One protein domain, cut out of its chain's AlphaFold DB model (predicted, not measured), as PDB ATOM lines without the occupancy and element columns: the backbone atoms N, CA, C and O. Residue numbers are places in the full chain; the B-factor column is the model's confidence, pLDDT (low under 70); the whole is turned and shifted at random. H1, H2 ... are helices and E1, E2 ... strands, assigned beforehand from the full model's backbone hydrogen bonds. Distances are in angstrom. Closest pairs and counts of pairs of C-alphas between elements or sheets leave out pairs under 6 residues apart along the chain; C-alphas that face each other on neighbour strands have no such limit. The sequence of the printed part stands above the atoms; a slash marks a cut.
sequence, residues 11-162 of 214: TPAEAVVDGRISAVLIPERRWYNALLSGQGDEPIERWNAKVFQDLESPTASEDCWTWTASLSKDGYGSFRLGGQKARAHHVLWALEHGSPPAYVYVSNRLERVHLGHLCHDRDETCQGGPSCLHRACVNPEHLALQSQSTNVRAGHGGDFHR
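This is residues 11 to 162 of the 214 residues of an uncharacterized protein of Streptomyces sp. SUN51 (UniProt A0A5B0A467). Short strands and helices stand round a small middle made of the strand pair E7 E8 with the helix H3 beside it; at one end is a strongly twisted sheet of four strands. The hairpin E3 E4, with H1 and H2 near it, makes a second corner, and H6 beside E7 with H7 at its end makes a third; the unnamed stretch 49 to 77 loops between H2 and E3. The 152 printed residues include seven named helices and eight named strands, in the order E1 E2 H1 H2 E3 E4 H3 E5 E6 E7 H4 H5 E8 H6 H7. The large sheet runs E1 E2 E5 E6, antiparallel; the class is mixed, helices and strands, and the whole is compact, with a radius of gyration of the C-alphas of 15.6 A and spans of 47 by 44 by 25 A.

Find C-alpha 11 at (166.164, 227.162, 221.865); from there E1, residues 11 to 17, runs 16.6 A. E2, residues 20 to 27, is 20.3 A long and bends by 57 degrees at residue 23. Its sheet also holds E5, 103 to 106, and E6, 109 to 112. E6 runs on into E7, 114 to 117, at 28 degrees; E8 is 143 to 146. Look for E3 at 78 to 81 and E4 at 84 to 87. H3, residues 88 to 97, is the longest helix, 14.4 A from C-alpha 88 at (181.311, 242.248, 216.208). The other helices are H1, 30 to 37, H2, 43 to 48, H4, 118 to 122, H5, 133 to 136, H6, 148 to 154, and H7, 156 to 162, ending at C-alpha 162 (157.778, 261.581, 213.442).

In the hairpin E1 and E2, N 13 and O 24 are 2.9 A apart, within hydrogen-bond range; so are N 25 and O 103, 2.8 A, between E2 and E5, and N 104 and O 111, 2.9 A, in the hairpin E5 and E6. The closest C-alphas of E1 and E8 are those of Val 17 and Leu 145, 4.9 A. E7 and E8 are antiparallel, with N 116 and O 144 at 2.9 A. The closest C-alphas of E7 and H6, Gly 116 and Asn 151, are 6.2 A apart. H6 and H7 are close but not clearly touching, Val 152 to Gly 158, 5.7 A between C-alphas, about perpendicular at 86 degrees. H4 and H5 only just touch, with 3 pairs of C-alphas within 8 A, the closest those of His 120 and His 134, 5.7 A. In the hairpin E3 and E4, N 79 and O 86 are 2.9 A apart; C-alpha 81 of E3 is 4.9 A from C-alpha 31 of H1. H1 and H2 are close but not clearly touching, Leu 35 to Pro 43, 6.8 A between C-alphas. Every O i to N i+4 pair is within hydrogen-bond range in H1, H2, H3, H4, H6 and H7; H5 is too short for one.

The two C-alphas farthest apart, Asp 41 and Arg 162, are 46.9 A apart. The printed part has no cut; the link from H2 to E3 is long, 29 residues. Within it, residues 51 to 52 pair antiparallel with 66 to 67. Mean pLDDT of the printed part is 83.4; look for values under 70 at residues 38 to 41, 53 to 61 and 105 to 108.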
ATOM      1  N   THR A  11     166.206 227.388 220.418       86.31
ATOM      2  CA  THR A  11     166.164 227.162 221.865       86.31
ATOM      3  C   THR A  11     165.291 228.239 222.520       86.31
ATOM      4  O   THR A  11     165.606 229.425 222.369       86.31
ATOM      5  N   PRO A  12     164.197 227.878 223.217       87.88
ATOM      6  CA  PRO A  12     163.417 228.825 224.012       87.88
ATOM      7  C   PRO A  12     164.246 229.425 225.150       87.88
ATOM      8  O   PRO A  12     164.980 228.709 225.827       87.88
ATOM      9  N   ALA A  13     164.115 230.730 225.360       87.31
ATOM     10  CA  ALA A  13     164.750 231.465 226.448       87.31
ATOM     11  C   ALA A  13     163.924 232.710 226.813       87.31
ATOM     12  O   ALA A  13     162.886 232.988 226.207       87.31
ATOM     13  N   GLU A  14     164.410 233.487 227.777       88.12
ATOM     14  CA  GLU A  14     163.872 234.801 228.123       88.12
ATOM     15  C   GLU A  14     164.947 235.869 227.935       88.12
ATOM     16  O   GLU A  14     166.125 235.637 228.205       88.12
ATOM     17  N   ALA A  15     164.550 237.046 227.457       87.31
ATOM     18  CA  ALA A  15     165.442 238.191 227.336       87.31
ATOM     19  C   ALA A  15     164.679 239.506 227.517       87.31
ATOM     20  O   ALA A  15     163.470 239.582 227.288       87.31
ATOM     21  N   VAL A  16     165.394 240.564 227.898       89.12
ATOM     22  CA  VAL A  16     164.831 241.915 227.978       89.12
ATOM     23  C   VAL A  16     164.751 242.502 226.571       89.12
ATOM     24  O   VAL A  16     165.773 242.849 225.991       89.12
ATOM     25  N   VAL A  17     163.541 242.627 226.025       89.12
ATOM     26  CA  VAL A  17     163.262 243.236 224.716       89.12
ATOM     27  C   VAL A  17     162.413 244.484 224.924       89.12
ATOM     28  O   VAL A  17     161.404 244.433 225.625       89.12
ATOM     29  N   ASP A  18     162.820 245.617 224.347       89.75
ATOM     30  CA  ASP A  18     162.156 246.918 224.550       89.75
ATOM     31  C   ASP A  18     161.939 247.254 226.049       89.75
ATOM     32  O   ASP A  18     160.919 247.823 226.442       89.75
ATOM     33  N   GLY A  19     162.891 246.861 226.907       88.81
ATOM     34  CA  GLY A  19     162.841 247.091 228.356       88.81
ATOM     35  C   GLY A  19     161.919 246.149 229.139       88.81
ATOM     36  O   GLY A  19     161.638 246.414 230.307       88.81
ATOM     37  N   ARG A  20     161.426 245.061 228.532       90.12
ATOM     38  CA  ARG A  20     160.543 244.081 229.185       90.12
ATOM     39  C   ARG A  20     161.036 242.656 228.985       90.12
ATOM     40  O   ARG A  20     161.445 242.293 227.886       90.12
ATOM     41  N   ILE A  21     160.935 241.832 230.028       89.88
ATOM     42  CA  ILE A  21     161.193 240.392 229.914       89.88
ATOM     43  C   ILE A  21     160.188 239.809 228.918       89.88
ATOM     44  O   ILE A  21     158.980 239.995 229.058       89.88
ATOM     45  N   SER A  22     160.709 239.162 227.883       87.56
ATOM     46  CA  SER A  22     159.942 238.581 226.789       87.56
ATOM     47  C   SER A  22     160.456 237.179 226.493       87.56
ATOM     48  O   SER A  22     161.664 236.935 226.533       87.56
ATOM     49  N   ALA A  23     159.545 236.272 226.140       87.56
ATOM     50  CA  ALA A  23     159.915 234.970 225.603       87.56
ATOM     51  C   ALA A  23     160.599 235.148 224.241       87.56
ATOM     52  O   ALA A  23     160.082 235.831 223.348       87.56
ATOM     53  N   VAL A  24     161.761 234.522 224.082       86.69
ATOM     54  CA  VAL A  24     162.567 234.593 222.867       86.69
ATOM     55  C   VAL A  24     162.981 233.207 222.386       86.69
ATOM     56  O   VAL A  24     163.005 232.230 223.130       86.69
ATOM     57  N   LEU A  25     163.316 233.132 221.105       87.31
ATOM     58  CA  LEU A  25     163.792 231.941 220.421       87.31
ATOM     59  C   LEU A  25     165.210 232.201 219.915       87.31
ATOM     60  O   LEU A  25     165.429 233.028 219.022       87.31
ATOM     61  N   ILE A  26     166.183 231.507 220.498       85.31
ATOM     62  CA  ILE A  26     167.596 231.623 220.142       85.31
ATOM     63  C   ILE A  26     167.879 230.661 218.982       85.31
ATOM     64  O   ILE A  26     167.714 229.455 219.152       85.31
ATOM     65  N   PRO A  27     168.297 231.148 217.801       83.81
ATOM     66  CA  PRO A  27     168.642 230.270 216.689       83.81
ATOM     67  C   PRO A  27     169.989 229.585 216.931       83.81
ATOM     68  O   PRO A  27     170.916 230.200 217.467       83.81
ATOM     69  N   GLU A  28     170.162 228.378 216.403       82.44
ATOM     70  CA  GLU A  28     171.498 227.797 216.280       82.44
ATOM     71  C   GLU A  28     172.394 228.667 215.383       82.44
ATOM     72  O   GLU A  28     172.055 229.009 214.241       82.44
ATOM     73  N   ARG A  29     173.579 229.035 215.883       84.00
ATOM     74  CA  ARG A  29     174.564 229.816 215.124       84.00
ATOM     75  C   ARG A  29     175.931 229.158 215.216       84.00
ATOM     76  O   ARG A  29     176.499 229.062 216.295       84.00
ATOM     77  N   ARG A  30     176.511 228.794 214.067       85.75
ATOM     78  CA  ARG A  30     177.844 228.164 214.007       85.75
ATOM     79  C   ARG A  30     178.922 229.030 214.651       85.75
ATOM     80  O   ARG A  30     179.760 228.502 215.367       85.75
ATOM     81  N   TRP A  31     178.876 230.348 214.437       86.94
ATOM     82  CA  TRP A  31     179.821 231.259 215.088       86.94
ATOM     83  C   TRP A  31     179.665 231.286 216.613       86.94
ATOM     84  O   TRP A  31     180.665 231.442 217.301       86.94
ATOM     85  N   TYR A  32     178.443 231.126 217.134       86.75
ATOM     86  CA  TYR A  32     178.187 231.091 218.574       86.75
ATOM     87  C   TYR A  32     178.653 229.761 219.172       86.75
ATOM     88  O   TYR A  32     179.348 229.748 220.177       86.75
ATOM     89  N   ASN A  33     178.395 228.646 218.487       85.00
ATOM     90  CA  ASN A  33     178.907 227.342 218.906       85.00
ATOM     91  C   ASN A  33     180.443 227.313 218.911       85.00
ATOM     92  O   ASN A  33     181.028 226.783 219.844       85.00
ATOM     93  N   ALA A  34     181.093 227.907 217.903       83.25
ATOM     94  CA  ALA A  34     182.553 228.021 217.843       83.25
ATOM     95  C   ALA A  34     183.125 228.935 218.939       83.25
ATOM     96  O   ALA A  34     184.219 228.689 219.435       83.25
ATOM     97  N   LEU A  35     182.382 229.977 219.323       81.69
ATOM     98  CA  LEU A  35     182.721 230.830 220.458       81.69
ATOM     99  C   LEU A  35     182.681 230.038 221.774       81.69
ATOM    100  O   LEU A  35     183.626 230.121 222.548       81.69
ATOM    101  N   LEU A  36     181.625 229.246 221.996       80.38
ATOM    102  CA  LEU A  36     181.459 228.430 223.204       80.38
ATOM    103  C   LEU A  36     182.437 227.252 223.281       80.38
ATOM    104  O   LEU A  36     182.898 226.906 224.363       80.38
ATOM    105  N   SER A  37     182.735 226.609 222.151       80.75
ATOM    106  CA  SER A  37     183.588 225.417 222.121       80.75
ATOM    107  C   SER A  37     185.083 225.729 222.114       80.75
ATOM    108  O   SER A  37     185.886 224.806 222.223       80.75
ATOM    109  N   GLY A  38     185.463 226.994 221.902       69.75
ATOM    110  CA  GLY A  38     186.854 227.390 221.675       69.75
ATOM    111  C   GLY A  38     187.461 226.808 220.390       69.75
ATOM    112  O   GLY A  38     188.660 226.939 220.175       69.75
ATOM    113  N   GLN A  39     186.671 226.159 219.521       63.97
ATOM    114  CA  GLN A  39     187.190 225.570 218.285       63.97
ATOM    115  C   GLN A  39     187.505 226.644 217.231       63.97
ATOM    116  O   GLN A  39     186.617 227.351 216.742       63.97
ATOM    117  N   GLY A  40     188.774 226.702 216.824       60.75
ATOM    118  CA  GLY A  40     189.337 227.660 215.865       60.75
ATOM    119  C   GLY A  40     190.521 228.426 216.466       60.75
ATOM    120  O   GLY A  40     190.795 228.281 217.648       60.75
ATOM    121  N   ASP A  41     191.222 229.224 215.653       62.41
ATOM    122  CA  ASP A  41     192.408 230.003 216.058       62.41
ATOM    123  C   ASP A  41     192.092 230.962 217.227       62.41
ATOM    124  O   ASP A  41     191.631 232.071 216.964       62.41
ATOM    125  N   GLU A  42     192.281 230.561 218.487       70.31
ATOM    126  CA  GLU A  42     192.247 231.417 219.693       70.31
ATOM    127  C   GLU A  42     191.238 232.590 219.622       70.31
ATOM    128  O   GLU A  42     191.605 233.769 219.495       70.31
ATOM    129  N   PRO A  43     189.924 232.295 219.601       76.50
ATOM    130  CA  PRO A  43     188.900 233.267 219.227       76.50
ATOM    131  C   PRO A  43     188.834 234.483 220.158       76.50
ATOM    132  O   PRO A  43     188.559 235.585 219.677       76.50
ATOM    133  N   ILE A  44     189.121 234.299 221.451       77.50
ATOM    134  CA  ILE A  44     189.135 235.371 222.456       77.50
ATOM    135  C   ILE A  44     190.373 236.262 222.310       77.50
ATOM    136  O   ILE A  44     190.248 237.483 222.326       77.50
ATOM    137  N   GLU A  45     191.557 235.698 222.072       80.88
ATOM    138  CA  GLU A  45     192.773 236.495 221.855       80.88
ATOM    139  C   GLU A  45     192.657 237.341 220.583       80.88
ATOM    140  O   GLU A  45     192.875 238.558 220.591       80.88
ATOM    141  N   ARG A  46     192.204 236.722 219.481       86.00
ATOM    142  CA  ARG A  46     191.913 237.443 218.236       86.00
ATOM    143  C   ARG A  46     190.850 238.512 218.441       86.00
ATOM    144  O   ARG A  46     190.884 239.502 217.713       86.00
ATOM    145  N   TRP A  47     189.880 238.293 219.319       85.25
ATOM    146  CA  TRP A  47     188.853 239.276 219.634       85.25
ATOM    147  C   TRP A  47     189.443 240.474 220.384       85.25
ATOM    148  O   TRP A  47     189.298 241.604 219.919       85.25
ATOM    149  N   ASN A  48     190.168 240.224 221.476       82.88
ATOM    150  CA  ASN A  48     190.737 241.260 222.342       82.88
ATOM    151  C   ASN A  48     191.680 242.199 221.581       82.88
ATOM    152  O   ASN A  48     191.651 243.405 221.799       82.88
ATOM    153  N   ALA A  49     192.427 241.684 220.601       84.19
ATOM    154  CA  ALA A  49     193.280 242.502 219.737       84.19
ATOM    155  C   ALA A  49     192.521 243.503 218.829       84.19
ATOM    156  O   ALA A  49     193.154 244.291 218.128       84.19
ATOM    157  N   LYS A  50     191.183 243.444 218.761       86.62
ATOM    158  CA  LYS A  50     190.344 244.212 217.818       86.62
ATOM    159  C   LYS A  50     189.363 245.171 218.497       86.62
ATOM    160  O   LYS A  50     188.590 245.828 217.797       86.62
ATOM    161  N   VAL A  51     189.356 245.230 219.827       84.75
ATOM    162  CA  VAL A  51     188.481 246.118 220.599       84.75
ATOM    163  C   VAL A  51     189.334 247.172 221.285       84.75
ATOM    164  O   VAL A  51     190.228 246.842 222.057       84.75
ATOM    165  N   PHE A  52     189.038 248.438 221.014       80.31
ATOM    166  CA  PHE A  52     189.647 249.573 221.692       80.31
ATOM    167  C   PHE A  52     188.664 250.116 222.737       80.31
ATOM    168  O   PHE A  52     187.568 250.538 222.369       80.31
ATOM    169  N   GLN A  53     189.025 250.042 224.022       68.88
ATOM    170  CA  GLN A  53     188.153 250.366 225.171       68.88
ATOM    171  C   GLN A  53     188.496 251.710 225.848       68.88
ATOM    172  O   GLN A  53     187.961 252.004 226.911       68.88
ATOM    173  N   ASP A  54     189.415 252.494 225.280       57.16
ATOM    174  CA  ASP A  54     189.993 253.672 225.940       57.16
ATOM    175  C   ASP A  54     188.992 254.835 226.096       57.16
ATOM    176  O   ASP A  54     188.171 255.060 225.207       57.16
ATOM    177  N   LEU A  55     189.116 255.589 227.198       51.22
ATOM    178  CA  LEU A  55     188.378 256.826 227.505       51.22
ATOM    179  C   LEU A  55     188.813 257.999 226.602       51.22
ATOM    180  O   LEU A  55     188.069 258.958 226.435       51.22
ATOM    181  N   GLU A  56     189.991 257.906 225.972       53.00
ATOM    182  CA  GLU A  56     190.464 258.819 224.912       53.00
ATOM    183  C   GLU A  56     190.120 258.308 223.497       53.00
ATOM    184  O   GLU A  56     190.776 258.620 222.499       53.00
ATOM    185  N   SER A  57     189.085 257.474 223.393       52.97
ATOM    186  CA  SER A  57     188.590 256.933 222.131       52.97
ATOM    187  C   SER A  57     188.272 258.052 221.121       52.97
ATOM    188  O   SER A  57     187.433 258.901 221.422       52.97
ATOM    189  N   PRO A  58     188.802 258.035 219.874       57.59
ATOM    190  CA  PRO A  58     188.438 258.982 218.805       57.59
ATOM    191  C   PRO A  58     187.042 258.688 218.221       57.59
ATOM    192  O   PRO A  58     186.814 258.729 217.010       57.59
ATOM    193  N   THR A  59     186.119 258.268 219.072       62.00
ATOM    194  CA  THR A  59     184.880 257.606 218.690       62.00
ATOM    195  C   THR A  59     183.709 258.551 218.876       62.00
ATOM    196  O   THR A  59     183.875 259.700 219.272       62.00
ATOM    197  N   ALA A  60     182.508 258.095 218.542       63.34
ATOM    198  CA  ALA A  60     181.334 258.952 218.619       63.34
ATOM    199  C   ALA A  60     180.906 259.311 220.058       63.34
ATOM    200  O   ALA A  60     180.058 260.177 220.237       63.34
ATOM    201  N   SER A  61     181.478 258.657 221.073       68.75
ATOM    202  CA  SER A  61     181.255 258.981 222.481       68.75
ATOM    203  C   SER A  61     182.473 258.606 223.326       68.75
ATOM    204  O   SER A  61     183.211 257.692 222.964       68.75
ATOM    205  N   GLU A  62     182.673 259.276 224.460       70.06
ATOM    206  CA  GLU A  62     183.806 259.038 225.372       70.06
ATOM    207  C   GLU A  62     183.776 257.632 226.016       70.06
ATOM    208  O   GLU A  62     184.798 257.150 226.491       70.06
ATOM    209  N   ASP A  63     182.634 256.929 225.982       83.31
ATOM    210  CA  ASP A  63     182.434 255.594 226.572       83.31
ATOM    211  C   ASP A  63     182.183 254.472 225.532       83.31
ATOM    212  O   ASP A  63     181.836 253.333 225.871       83.31
ATOM    213  N   CYS A  64     182.340 254.763 224.234       88.06
ATOM    214  CA  CYS A  64     182.180 253.777 223.161       88.06
ATOM    215  C   CYS A  64     183.412 252.864 223.033       88.06
ATOM    216  O   CYS A  64     184.536 253.327 222.850       88.06
ATOM    217  N   TRP A  65     183.198 251.544 222.995       91.00
ATOM    218  CA  TRP A  65     184.264 250.581 222.681       91.00
ATOM    219  C   TRP A  65     184.303 250.325 221.183       91.00
ATOM    220  O   TRP A  65     183.387 249.707 220.639       91.00
ATOM    221  N   THR A  66     185.345 250.781 220.496       89.88
ATOM    222  CA  THR A  66     185.379 250.734 219.031       89.88
ATOM    223  C   THR A  66     186.032 249.474 218.494       89.88
ATOM    224  O   THR A  66     187.126 249.077 218.893       89.88
ATOM    225  N   TRP A  67     185.352 248.856 217.529       93.00
ATOM    226  CA  TRP A  67     185.906 247.791 216.709       93.00
ATOM    227  C   TRP A  67     186.919 248.343 215.705       93.00
ATOM    228  O   TRP A  67     186.560 249.130 214.830       93.00
ATOM    229  N   THR A  68     188.165 247.883 215.780       91.25
ATOM    230  CA  THR A  68     189.277 248.400 214.960       91.25
ATOM    231  C   THR A  68     189.582 247.556 213.722       91.25
ATOM    232  O   THR A  68     190.392 247.944 212.883       91.25
ATOM    233  N   ALA A  69     188.932 246.398 213.570       91.69
ATOM    234  CA  ALA A  69     189.115 245.530 212.410       91.69
ATOM    235  C   ALA A  69     188.052 245.775 211.322       91.69
ATOM    236  O   ALA A  69     187.353 246.783 211.303       91.69
ATOM    237  N   SER A  70     187.921 244.838 210.377       93.00
ATOM    238  CA  SER A  70     187.084 245.010 209.187       93.00
ATOM    239  C   SER A  70     185.642 245.415 209.512       93.00
ATOM    240  O   SER A  70     184.950 244.751 210.292       93.00
ATOM    241  N   LEU A  71     185.175 246.456 208.825       94.38
ATOM    242  CA  LEU A  71     183.790 246.914 208.839       94.38
ATOM    243  C   LEU A  71     183.025 246.367 207.628       94.38
ATOM    244  O   LEU A  71     183.584 246.023 206.585       94.38
ATOM    245  N   SER A  72     181.711 246.251 207.769       94.19
ATOM    246  CA  SER A  72     180.796 246.018 206.652       94.19
ATOM    247  C   SER A  72     180.556 247.304 205.855       94.19
ATOM    248  O   SER A  72     180.828 248.398 206.339       94.19
ATOM    249  N   LYS A  73     179.953 247.178 204.665       93.25
ATOM    250  CA  LYS A  73     179.513 248.327 203.852       93.25
ATOM    251  C   LYS A  73     178.569 249.287 204.588       93.25
ATOM    252  O   LYS A  73     178.449 250.432 204.186       93.25
ATOM    253  N   ASP A  74     177.894 248.796 205.628       91.19
ATOM    254  CA  ASP A  74     176.933 249.547 206.429       91.19
ATOM    255  C   ASP A  74     177.573 250.075 207.729       91.19
ATOM    256  O   ASP A  74     176.846 250.482 208.623       91.19
ATOM    257  N   GLY A  75     178.904 250.008 207.883       93.25
ATOM    258  CA  GLY A  75     179.649 250.545 209.033       93.25
ATOM    259  C   GLY A  75     179.792 249.604 210.232       93.25
ATOM    260  O   GLY A  75     180.549 249.887 211.151       93.25
ATOM    261  N   TYR A  76     179.107 248.454 210.241       94.88
ATOM    262  CA  TYR A  76     179.186 247.527 211.377       94.88
ATOM    263  C   TYR A  76     180.473 246.711 211.406       94.88
ATOM    264  O   TYR A  76     180.833 246.111 210.389       94.88
ATOM    265  N   GLY A  77     181.068 246.582 212.593       94.88
ATOM    266  CA  GLY A  77     182.180 245.670 212.849       94.88
ATOM    267  C   GLY A  77     181.859 244.224 212.469       94.88
ATOM    268  O   GLY A  77     180.742 243.734 212.666       94.88
ATOM    269  N   SER A  78     182.844 243.533 211.904       94.31
ATOM    270  CA  SER A  78     182.723 242.162 211.417       94.31
ATOM    271  C   SER A  78     183.842 241.285 211.957       94.31
ATOM    272  O   SER A  78     185.018 241.615 211.832       94.31
ATOM    273  N   PHE A  79     183.478 240.093 212.423       91.44
ATOM    274  CA  PHE A  79     184.411 239.092 212.920       91.44
ATOM    275  C   PHE A  79     184.110 237.714 212.323       91.44
ATOM    276  O   PHE A  79     182.961 237.405 212.013       91.44
ATOM    277  N   ARG A  80     185.138 236.889 212.101       89.19
ATOM    278  CA  ARG A  80     184.981 235.550 211.515       89.19
ATOM    279  C   ARG A  80     185.302 234.485 212.559       89.19
ATOM    280  O   ARG A  80     186.437 234.425 213.031       89.19
ATOM    281  N   LEU A  81     184.309 233.649 212.857       85.38
ATOM    282  CA  LEU A  81     184.326 232.591 213.870       85.38
ATOM    283  C   LEU A  81     183.673 231.327 213.308       85.38
ATOM    284  O   LEU A  81     182.624 231.415 212.667       85.38
ATOM    285  N   GLY A  82     184.291 230.161 213.510       79.75
ATOM    286  CA  GLY A  82     183.755 228.885 213.011       79.75
ATOM    287  C   GLY A  82     183.468 228.889 211.502       79.75
ATOM    288  O   GLY A  82     182.436 228.392 211.054       79.75
ATOM    289  N   GLY A  83     184.307 229.574 210.714       84.06
ATOM    290  CA  GLY A  83     184.121 229.763 209.269       84.06
ATOM    291  C   GLY A  83     183.011 230.749 208.864       84.06
ATOM    292  O   GLY A  83     182.955 231.139 207.694       84.06
ATOM    293  N   GLN A  84     182.185 231.219 209.804       86.50
ATOM    294  CA  GLN A  84     181.047 232.110 209.580       86.50
ATOM    295  C   GLN A  84     181.377 233.567 209.947       86.50
ATOM    296  O   GLN A  84     182.117 233.852 210.886       86.50
ATOM    297  N   LYS A  85     180.808 234.517 209.196       89.19
ATOM    298  CA  LYS A  85     180.857 235.950 209.519       89.19
ATOM    299  C   LYS A  85     179.815 236.277 210.595       89.19
ATOM    300  O   LYS A  85     178.633 235.990 210.408       89.19
ATOM    301  N   ALA A  86     180.242 236.921 211.671       89.94
ATOM    302  CA  ALA A  86     179.409 237.478 212.729       89.94
ATOM    303  C   ALA A  86     179.594 239.003 212.792       89.94
ATOM    304  O   ALA A  86     180.646 239.528 212.420       89.94
ATOM    305  N   ARG A  87     178.571 239.730 213.250       93.44
ATOM    306  CA  ARG A  87     178.744 241.147 213.600       93.44
ATOM    307  C   ARG A  87     179.502 241.228 214.918       93.44
ATOM    308  O   ARG A  87     179.168 240.483 215.830       93.44
ATOM    309  N   ALA A  88     180.465 242.136 215.023       94.12
ATOM    310  CA  ALA A  88     181.311 242.248 216.208       94.12
ATOM    311  C   ALA A  88     180.472 242.471 217.480       94.12
ATOM    312  O   ALA A  88     180.520 241.657 218.392       94.12
ATOM    313  N   HIS A  89     179.580 243.464 217.490       92.88
ATOM    314  CA  HIS A  89     178.719 243.733 218.650       92.88
ATOM    315  C   HIS A  89     177.787 242.558 219.028       92.88
ATOM    316  O   HIS A  89     177.424 242.423 220.188       92.88
ATOM    317  N   HIS A  90     177.445 241.654 218.093       92.75
ATOM    318  CA  HIS A  90     176.691 240.433 218.430       92.75
ATOM    319  C   HIS A  90     177.549 239.415 219.188       92.75
ATOM    320  O   HIS A  90     177.005 238.648 219.975       92.75
ATOM    321  N   VAL A  91     178.854 239.363 218.907       90.56
ATOM    322  CA  VAL A  91     179.782 238.454 219.587       90.56
ATOM    323  C   VAL A  91     179.950 238.892 221.034       90.56
ATOM    324  O   VAL A  91     179.747 238.068 221.918       90.56
ATOM    325  N   LEU A  92     180.228 240.178 221.280       90.06
ATOM    326  CA  LEU A  92     180.397 240.670 222.649       90.06
ATOM    327  C   LEU A  92     179.097 240.600 223.452       90.06
ATOM    328  O   LEU A  92     179.108 240.134 224.582       90.06
ATOM    329  N   TRP A  93     177.961 240.937 222.832       91.12
ATOM    330  CA  TRP A  93     176.653 240.706 223.445       91.12
ATOM    331  C   TRP A  93     176.471 239.254 223.893       91.12
ATOM    332  O   TRP A  93     176.026 239.007 225.009       91.12
ATOM    333  N   ALA A  94     176.826 238.298 223.031       89.31
ATOM    334  CA  ALA A  94     176.664 236.882 223.326       89.31
ATOM    335  C   ALA A  94     177.611 236.376 224.420       89.31
ATOM    336  O   ALA A  94     177.218 235.474 225.154       89.31
ATOM    337  N   LEU A  95     178.813 236.950 224.532       84.94
ATOM    338  CA  LEU A  95     179.739 236.675 225.633       84.94
ATOM    339  C   LEU A  95     179.167 237.153 226.970       84.94
ATOM    340  O   LEU A  95     179.122 236.371 227.913       84.94
ATOM    341  N   GLU A  96     178.672 238.391 227.028       87.25
ATOM    342  CA  GLU A  96     178.149 238.970 228.274       87.25
ATOM    343  C   GLU A  96     176.811 238.364 228.713       87.25
ATOM    344  O   GLU A  96     176.568 238.157 229.897       87.25
ATOM    345  N   HIS A  97     175.920 238.069 227.763       85.25
ATOM    346  CA  HIS A  97     174.540 237.664 228.063       85.25
ATOM    347  C   HIS A  97     174.297 236.159 227.893       85.25
ATOM    348  O   HIS A  97     173.157 235.704 227.999       85.25
ATOM    349  N   GLY A  98     175.331 235.383 227.549       82.12
ATOM    350  CA  GLY A  98     175.227 233.934 227.349       82.12
ATOM    351  C   GLY A  98     174.260 233.516 226.235       82.12
ATOM    352  O   GLY A  98     173.771 232.384 226.223       82.12
ATOM    353  N   SER A  99     173.932 234.423 225.308       82.56
ATOM    354  CA  SER A  99     173.046 234.138 224.178       82.56
ATOM    355  C   SER A  99     173.247 235.109 223.008       82.56
ATOM    356  O   SER A  99     173.405 236.316 223.201       82.56
ATOM    357  N   PRO A 100     173.222 234.631 221.751       83.69
ATOM    358  CA  PRO A 100     173.233 235.513 220.599       83.69
ATOM    359  C   PRO A 100     171.869 236.203 220.439       83.69
ATOM    360  O   PRO A 100     170.858 235.697 220.927       83.69
ATOM    361  N   PRO A 101     171.791 237.303 219.663       75.06
ATOM    362  CA  PRO A 101     170.522 237.977 219.409       75.06
ATOM    363  C   PRO A 101     169.444 237.025 218.887       75.06
ATOM    364  O   PRO A 101     169.650 236.295 217.901       75.06
ATOM    365  N   ALA A 102     168.316 237.061 219.591       74.75
ATOM    366  CA  ALA A 102     167.212 236.127 219.480       74.75
ATOM    367  C   ALA A 102     166.087 236.658 218.577       74.75
ATOM    368  O   ALA A 102     166.122 237.775 218.054       74.75
ATOM    369  N   TYR A 103     165.079 235.826 218.374       76.25
ATOM    370  CA  TYR A 103     163.815 236.210 217.762       76.25
ATOM    371  C   TYR A 103     162.739 236.305 218.840       76.25
ATOM    372  O   TYR A 103     162.770 235.544 219.800       76.25
ATOM    373  N   VAL A 104     161.768 237.196 218.666       71.88
ATOM    374  CA  VAL A 104     160.538 237.205 219.467       71.88
ATOM    375  C   VAL A 104     159.418 236.581 218.654       71.88
ATOM    376  O   VAL A 104     159.316 236.798 217.445       71.88
ATOM    377  N   TYR A 105     158.573 235.794 219.313       66.94
ATOM    378  CA  TYR A 105     157.350 235.288 218.703       66.94
ATOM    379  C   TYR A 105     156.205 236.246 219.040       66.94
ATOM    380  O   TYR A 105     155.724 236.273 220.170       66.94
ATOM    381  N   VAL A 106     155.796 237.073 218.077       65.12
ATOM    382  CA  VAL A 106     154.746 238.087 218.255       65.12
ATOM    383  C   VAL A 106     153.650 237.838 217.227       65.12
ATOM    384  O   VAL A 106     153.927 237.673 216.042       65.12
ATOM    385  N   SER A 107     152.390 237.796 217.668       61.75
ATOM    386  CA  SER A 107     151.215 237.689 216.784       61.75
ATOM    387  C   SER A 107     151.307 236.552 215.748       61.75
ATOM    388  O   SER A 107     151.036 236.749 214.562       61.75
ATOM    389  N   ASN A 108     151.711 235.357 216.194       61.50
ATOM    390  CA  ASN A 108     151.915 234.159 215.364       61.50
ATOM    391  C   ASN A 108     152.971 234.312 214.257       61.50
ATOM    392  O   ASN A 108     152.912 233.636 213.225       61.50
ATOM    393  N   ARG A 109     153.944 235.210 214.442       72.06
ATOM    394  CA  ARG A 109     155.078 235.390 213.537       72.06
ATOM    395  C   ARG A 109     156.375 235.484 214.318       72.06
ATOM    396  O   ARG A 109     156.448 236.082 215.388       72.06
ATOM    397  N   LEU A 110     157.413 234.894 213.739       76.00
ATOM    398  CA  LEU A 110     158.767 235.059 214.229       76.00
ATOM    399  C   LEU A 110     159.292 236.414 213.747       76.00
ATOM    400  O   LEU A 110     159.559 236.600 212.559       76.00
ATOM    401  N   GLU A 111     159.440 237.358 214.666       80.38
ATOM    402  CA  GLU A 111     160.019 238.664 214.385       80.38
ATOM    403  C   GLU A 111     161.469 238.707 214.861       80.38
ATOM    404  O   GLU A 111     161.836 238.210 215.929       80.38
ATOM    405  N   ARG A 112     162.337 239.293 214.033       77.94
ATOM    406  CA  ARG A 112     163.739 239.480 214.396       77.94
ATOM    407  C   ARG A 112     163.835 240.591 215.435       77.94
ATOM    408  O   ARG A 112     163.416 241.714 215.167       77.94
ATOM    409  N   VAL A 113     164.472 240.294 216.563       84.62
ATOM    410  CA  VAL A 113     164.919 241.331 217.489       84.62
ATOM    411  C   VAL A 113     166.212 241.925 216.940       84.62
ATOM    412  O   VAL A 113     167.122 241.215 216.499       84.62
ATOM    413  N   HIS A 114     166.264 243.244 216.898       88.31
ATOM    414  CA  HIS A 114     167.435 243.994 216.492       88.31
ATOM    415  C   HIS A 114     168.298 244.256 217.718       88.31
ATOM    416  O   HIS A 114     167.779 244.598 218.772       88.31
ATOM    417  N   LEU A 115     169.611 244.106 217.578       90.94
ATOM    418  CA  LEU A 115     170.547 244.601 218.577       90.94
ATOM    419  C   LEU A 115     170.880 246.048 218.198       90.94
ATOM    420  O   LEU A 115     171.677 246.275 217.287       90.94
ATOM    421  N   GLY A 116     170.142 246.990 218.781       90.31
ATOM    422  CA  GLY A 116     170.218 248.414 218.465       90.31
ATOM    423  C   GLY A 116     171.308 249.112 219.270       90.31
ATOM    424  O   GLY A 116     171.494 248.811 220.447       90.31
ATOM    425  N   HIS A 117     172.021 250.043 218.633       91.38
ATOM    426  CA  HIS A 117     173.040 250.879 219.267       91.38
ATOM    427  C   HIS A 117     172.392 252.065 219.983       91.38
ATOM    428  O   HIS A 117     172.045 253.056 219.349       91.38
ATOM    429  N   LEU A 118     172.286 251.997 221.307       90.56
ATOM    430  CA  LEU A 118     171.783 253.084 222.147       90.56
ATOM    431  C   LEU A 118     172.655 254.341 222.065       90.56
ATOM    432  O   LEU A 118     172.139 255.440 222.216       90.56
ATOM    433  N   CYS A 119     173.961 254.201 221.823       88.88
ATOM    434  CA  CYS A 119     174.859 255.346 221.649       88.88
ATOM    435  C   CYS A 119     174.467 256.207 220.437       88.88
ATOM    436  O   CYS A 119     174.452 257.428 220.535       88.88
ATOM    437  N   HIS A 120     174.009 255.580 219.348       86.12
ATOM    438  CA  HIS A 120     173.450 256.297 218.201       86.12
ATOM    439  C   HIS A 120     172.177 257.070 218.572       86.12
ATOM    440  O   HIS A 120     171.962 258.169 218.076       86.12
ATOM    441  N   ASP A 121     171.318 256.500 219.417       82.62
ATOM    442  CA  ASP A 121     170.060 257.140 219.818       82.62
ATOM    443  C   ASP A 121     170.279 258.331 220.772       82.62
ATOM    444  O   ASP A 121     169.418 259.206 220.860       82.62
ATOM    445  N   ARG A 122     171.414 258.362 221.489       84.00
ATOM    446  CA  ARG A 122     171.783 259.418 222.449       84.00
ATOM    447  C   ARG A 122     172.569 260.570 221.816       84.00
ATOM    448  O   ARG A 122     172.478 261.687 222.314       84.00
ATOM    449  N   ASP A 123     173.340 260.321 220.756       83.69
ATOM    450  CA  ASP A 123     174.102 261.369 220.069       83.69
ATOM    451  C   ASP A 123     173.224 262.149 219.078       83.69
ATOM    452  O   ASP A 123     172.992 261.741 217.937       83.69
ATOM    453  N   GLU A 124     172.774 263.329 219.506       82.38
ATOM    454  CA  GLU A 124     171.981 264.247 218.684       82.38
ATOM    455  C   GLU A 124     172.759 264.827 217.490       82.38
ATOM    456  O   GLU A 124     172.144 265.312 216.536       82.38
ATOM    457  N   THR A 125     174.094 264.776 217.516       83.25
ATOM    458  CA  THR A 125     174.955 265.266 216.429       83.25
ATOM    459  C   THR A 125     175.163 264.222 215.334       83.25
ATOM    460  O   THR A 125     175.621 264.548 214.230       83.25
ATOM    461  N   CYS A 126     174.776 262.971 215.596       84.75
ATOM    462  CA  CYS A 126     174.924 261.893 214.645       84.75
ATOM    463  C   CYS A 126     174.061 262.145 213.404       84.75
ATOM    464  O   CYS A 126     172.854 262.357 213.474       84.75
ATOM    465  N   GLN A 127     174.672 262.072 212.223       83.31
ATOM    466  CA  GLN A 127     173.937 262.147 210.953       83.31
ATOM    467  C   GLN A 127     173.404 260.771 210.511       83.31
ATOM    468  O   GLN A 127     172.696 260.648 209.507       83.31
ATOM    469  N   GLY A 128     173.755 259.714 211.246       84.31
ATOM    470  CA  GLY A 128     173.479 258.335 210.880       84.31
ATOM    471  C   GLY A 128     174.223 257.883 209.619       84.31
ATOM    472  O   GLY A 128     175.318 258.339 209.299       84.31
ATOM    473  N   GLY A 129     173.636 256.919 208.909       85.38
ATOM    474  CA  GLY A 129     174.213 256.360 207.681       85.38
ATOM    475  C   GLY A 129     175.418 255.424 207.892       85.38
ATOM    476  O   GLY A 129     175.802 255.157 209.030       85.38
ATOM    477  N   PRO A 130     175.989 254.861 206.808       87.31
ATOM    478  CA  PRO A 130     177.057 253.855 206.878       87.31
ATOM    479  C   PRO A 130     178.393 254.340 207.454       87.31
ATOM    480  O   PRO A 130     179.168 253.525 207.939       87.31
ATOM    481  N   SER A 131     178.661 255.646 207.401       87.00
ATOM    482  CA  SER A 131     179.860 256.280 207.967       87.00
ATOM    483  C   SER A 131     179.729 256.606 209.457       87.00
ATOM    484  O   SER A 131     180.669 257.117 210.057       87.00
ATOM    485  N   CYS A 132     178.569 256.334 210.059       88.81
ATOM    486  CA  CYS A 132     178.339 256.541 211.480       88.81
ATOM    487  C   CYS A 132     179.292 255.683 212.325       88.81
ATOM    488  O   CYS A 132     179.223 254.450 212.292       88.81
ATOM    489  N   LEU A 133     180.122 256.346 213.131       89.38
ATOM    490  CA  LEU A 133     181.116 255.699 213.987       89.38
ATOM    491  C   LEU A 133     180.478 254.818 215.077       89.38
ATOM    492  O   LEU A 133     181.037 253.775 215.409       89.38
ATOM    493  N   HIS A 134     179.261 255.128 215.550       90.38
ATOM    494  CA  HIS A 134     178.539 254.279 216.515       90.38
ATOM    495  C   HIS A 134     178.316 252.848 216.028       90.38
ATOM    496  O   HIS A 134     178.227 251.930 216.835       90.38
ATOM    497  N   ARG A 135     178.242 252.618 214.711       92.19
ATOM    498  CA  ARG A 135     178.020 251.270 214.159       92.19
ATOM    499  C   ARG A 135     179.207 250.338 214.402       92.19
ATOM    500  O   ARG A 135     179.035 249.114 214.379       92.19
ATOM    501  N   ALA A 136     180.389 250.907 214.640       92.56
ATOM    502  CA  ALA A 136     181.585 250.182 215.043       92.56
ATOM    503  C   ALA A 136     181.656 249.943 216.562       92.56
ATOM    504  O   ALA A 136     182.496 249.150 216.986       92.56
ATOM    505  N   CYS A 137     180.779 250.557 217.368       93.06
ATOM    506  CA  CYS A 137     180.743 250.325 218.809       93.06
ATOM    507  C   CYS A 137     180.353 248.870 219.113       93.06
ATOM    508  O   CYS A 137     179.430 248.310 218.507       93.06
ATOM    509  N   VAL A 138     181.072 248.245 220.041       93.25
ATOM    510  CA  VAL A 138     180.793 246.898 220.550       93.25
ATOM    511  C   VAL A 138     180.401 246.886 222.024       93.25
ATOM    512  O   VAL A 138     179.986 245.826 222.476       93.25
ATOM    513  N   ASN A 139     180.483 248.021 222.735       91.19
ATOM    514  CA  ASN A 139     180.167 248.125 224.164       91.19
ATOM    515  C   ASN A 139     178.755 247.560 224.449       91.19
ATOM    516  O   ASN A 139     177.777 248.122 223.953       91.19
ATOM    517  N   PRO A 140     178.624 246.473 225.232       89.75
ATOM    518  CA  PRO A 140     177.342 245.849 225.549       89.75
ATOM    519  C   PRO A 140     176.352 246.784 226.250       89.75
ATOM    520  O   PRO A 140     175.156 246.684 225.995       89.75
ATOM    521  N   GLU A 141     176.829 247.743 227.050       90.38
ATOM    522  CA  GLU A 141     175.986 248.744 227.727       90.38
ATOM    523  C   GLU A 141     175.376 249.769 226.755       90.38
ATOM    524  O   GLU A 141     174.436 250.508 227.076       90.38
ATOM    525  N   HIS A 142     175.897 249.821 225.529       91.62
ATOM    526  CA  HIS A 142     175.367 250.629 224.435       91.62
ATOM    527  C   HIS A 142     174.485 249.826 223.490       91.62
ATOM    528  O   HIS A 142     174.124 250.328 222.427       91.62
ATOM    529  N   LEU A 143     174.131 248.593 223.842       92.44
ATOM    530  CA  LEU A 143     173.304 247.730 223.016       92.44
ATOM    531  C   LEU A 143     172.012 247.388 223.749       92.44
ATOM    532  O   LEU A 143     171.992 247.167 224.954       92.44
ATOM    533  N   ALA A 144     170.918 247.308 223.002       91.69
ATOM    534  CA  ALA A 144     169.666 246.783 223.520       91.69
ATOM    535  C   ALA A 144     168.981 245.902 222.486       91.69
ATOM    536  O   ALA A 144     168.977 246.191 221.286       91.69
ATOM    537  N   LEU A 145     168.352 244.837 222.968       91.75
ATOM    538  CA  LEU A 145     167.415 244.058 222.181       91.75
ATOM    539  C   LEU A 145     166.142 244.885 221.969       91.75
ATOM    540  O   LEU A 145     165.376 245.153 222.894       91.75
ATOM    541  N   GLN A 146     165.929 245.294 220.726       89.88
ATOM    542  CA  GLN A 146     164.813 246.120 220.304       89.88
ATOM    543  C   GLN A 146     163.925 245.364 219.321       89.88
ATOM    544  O   GLN A 146     164.415 244.708 218.394       89.88
ATOM    545  N   SER A 147     162.604 245.489 219.455       87.44
ATOM    546  CA  SER A 147     161.711 245.029 218.386       87.44
ATOM    547  C   SER A 147     162.005 245.793 217.093       87.44
ATOM    548  O   SER A 147     162.506 246.922 217.115       87.44
ATOM    549  N   GLN A 148     161.650 245.214 215.941       83.31
ATOM    550  CA  GLN A 148     161.790 245.908 214.657       83.31
ATOM    551  C   GLN A 148     161.127 247.293 214.700       83.31
ATOM    552  O   GLN A 148     161.691 248.277 214.221       83.31
ATOM    553  N   SER A 149     159.943 247.379 215.311       82.50
ATOM    554  CA  SER A 149     159.199 248.630 215.434       82.50
ATOM    555  C   SER A 149     159.934 249.674 216.280       82.50
ATOM    556  O   SER A 149     159.950 250.853 215.927       82.50
ATOM    557  N   THR A 150     160.562 249.267 217.382       87.44
ATOM    558  CA  THR A 150     161.301 250.164 218.275       87.44
ATOM    559  C   THR A 150     162.607 250.611 217.634       87.44
ATOM    560  O   THR A 150     162.823 251.814 217.515       87.44
ATOM    561  N   ASN A 151     163.393 249.686 217.078       85.25
ATOM    562  CA  ASN A 151     164.646 250.003 216.386       85.25
ATOM    563  C   ASN A 151     164.427 250.962 215.199       85.25
ATOM    564  O   ASN A 151     165.206 251.884 214.975       85.25
ATOM    565  N   VAL A 152     163.355 250.772 214.416       84.00
ATOM    566  CA  VAL A 152     163.023 251.682 213.302       84.00
ATOM    567  C   VAL A 152     162.593 253.063 213.803       84.00
ATOM    568  O   VAL A 152     162.943 254.065 213.182       84.00
ATOM    569  N   ARG A 153     161.827 253.131 214.900       82.88
ATOM    570  CA  ARG A 153     161.348 254.401 215.472       82.88
ATOM    571  C   ARG A 153     162.457 255.215 216.130       82.88
ATOM    572  O   ARG A 153     162.367 256.440 216.083       82.88
ATOM    573  N   ALA A 154     163.436 254.545 216.732       81.19
ATOM    574  CA  ALA A 154     164.564 255.172 217.411       81.19
ATOM    575  C   ALA A 154     165.544 255.828 216.423       81.19
ATOM    576  O   ALA A 154     165.980 256.953 216.641       81.19
ATOM    577  N   GLY A 155     165.803 255.188 215.277       78.69
ATOM    578  CA  GLY A 155     166.721 255.737 214.278       78.69
ATOM    579  C   GLY A 155     166.249 257.053 213.636       78.69
ATOM    580  O   GLY A 155     165.052 257.331 213.536       78.69
ATOM    581  N   HIS A 156     167.194 257.825 213.080       75.81
ATOM    582  CA  HIS A 156     166.929 259.141 212.468       75.81
ATOM    583  C   HIS A 156     165.820 259.138 211.409       75.81
ATOM    584  O   HIS A 156     165.084 260.111 211.290       75.81
ATOM    585  N   GLY A 157     165.662 258.055 210.638       79.31
ATOM    586  CA  GLY A 157     164.559 257.939 209.677       79.31
ATOM    587  C   GLY A 157     163.187 257.932 210.362       79.31
ATOM    588  O   GLY A 157     162.266 258.619 209.919       79.31
ATOM    589  N   GLY A 158     163.059 257.202 211.472       81.25
ATOM    590  CA  GLY A 158     161.862 257.198 212.307       81.25
ATOM    591  C   GLY A 158     161.598 258.563 212.937       81.25
ATOM    592  O   GLY A 158     160.466 259.048 212.883       81.25
ATOM    593  N   ASP A 159     162.639 259.215 213.462       79.44
ATOM    594  CA  ASP A 159     162.541 260.554 214.048       79.44
ATOM    595  C   ASP A 159     162.165 261.632 213.018       79.44
ATOM    596  O   ASP A 159     161.198 262.368 213.227       79.44
ATOM    597  N   PHE A 160     162.810 261.641 211.848       82.06
ATOM    598  CA  PHE A 160     162.448 262.491 210.713       82.06
ATOM    599  C   PHE A 160     160.975 262.315 210.331       82.06
ATOM    600  O   PHE A 160     160.226 263.286 210.189       82.06
ATOM    601  N   HIS A 161     160.519 261.065 210.202       84.06
ATOM    602  CA  HIS A 161     159.123 260.784 209.894       84.06
ATOM    603  C   HIS A 161     158.176 261.193 211.026       84.06
ATOM    604  O   HIS A 161     157.078 261.659 210.725       84.06
ATOM    605  N   ARG A 162     158.566 261.088 212.299       83.69
ATOM    606  CA  ARG A 162     157.778 261.581 213.442       83.69
ATOM    607  C   ARG A 162     157.632 263.101 213.415       83.69
ATOM    608  O   ARG A 162     156.501 263.577 213.487       83.69
TER     609      ARG A 162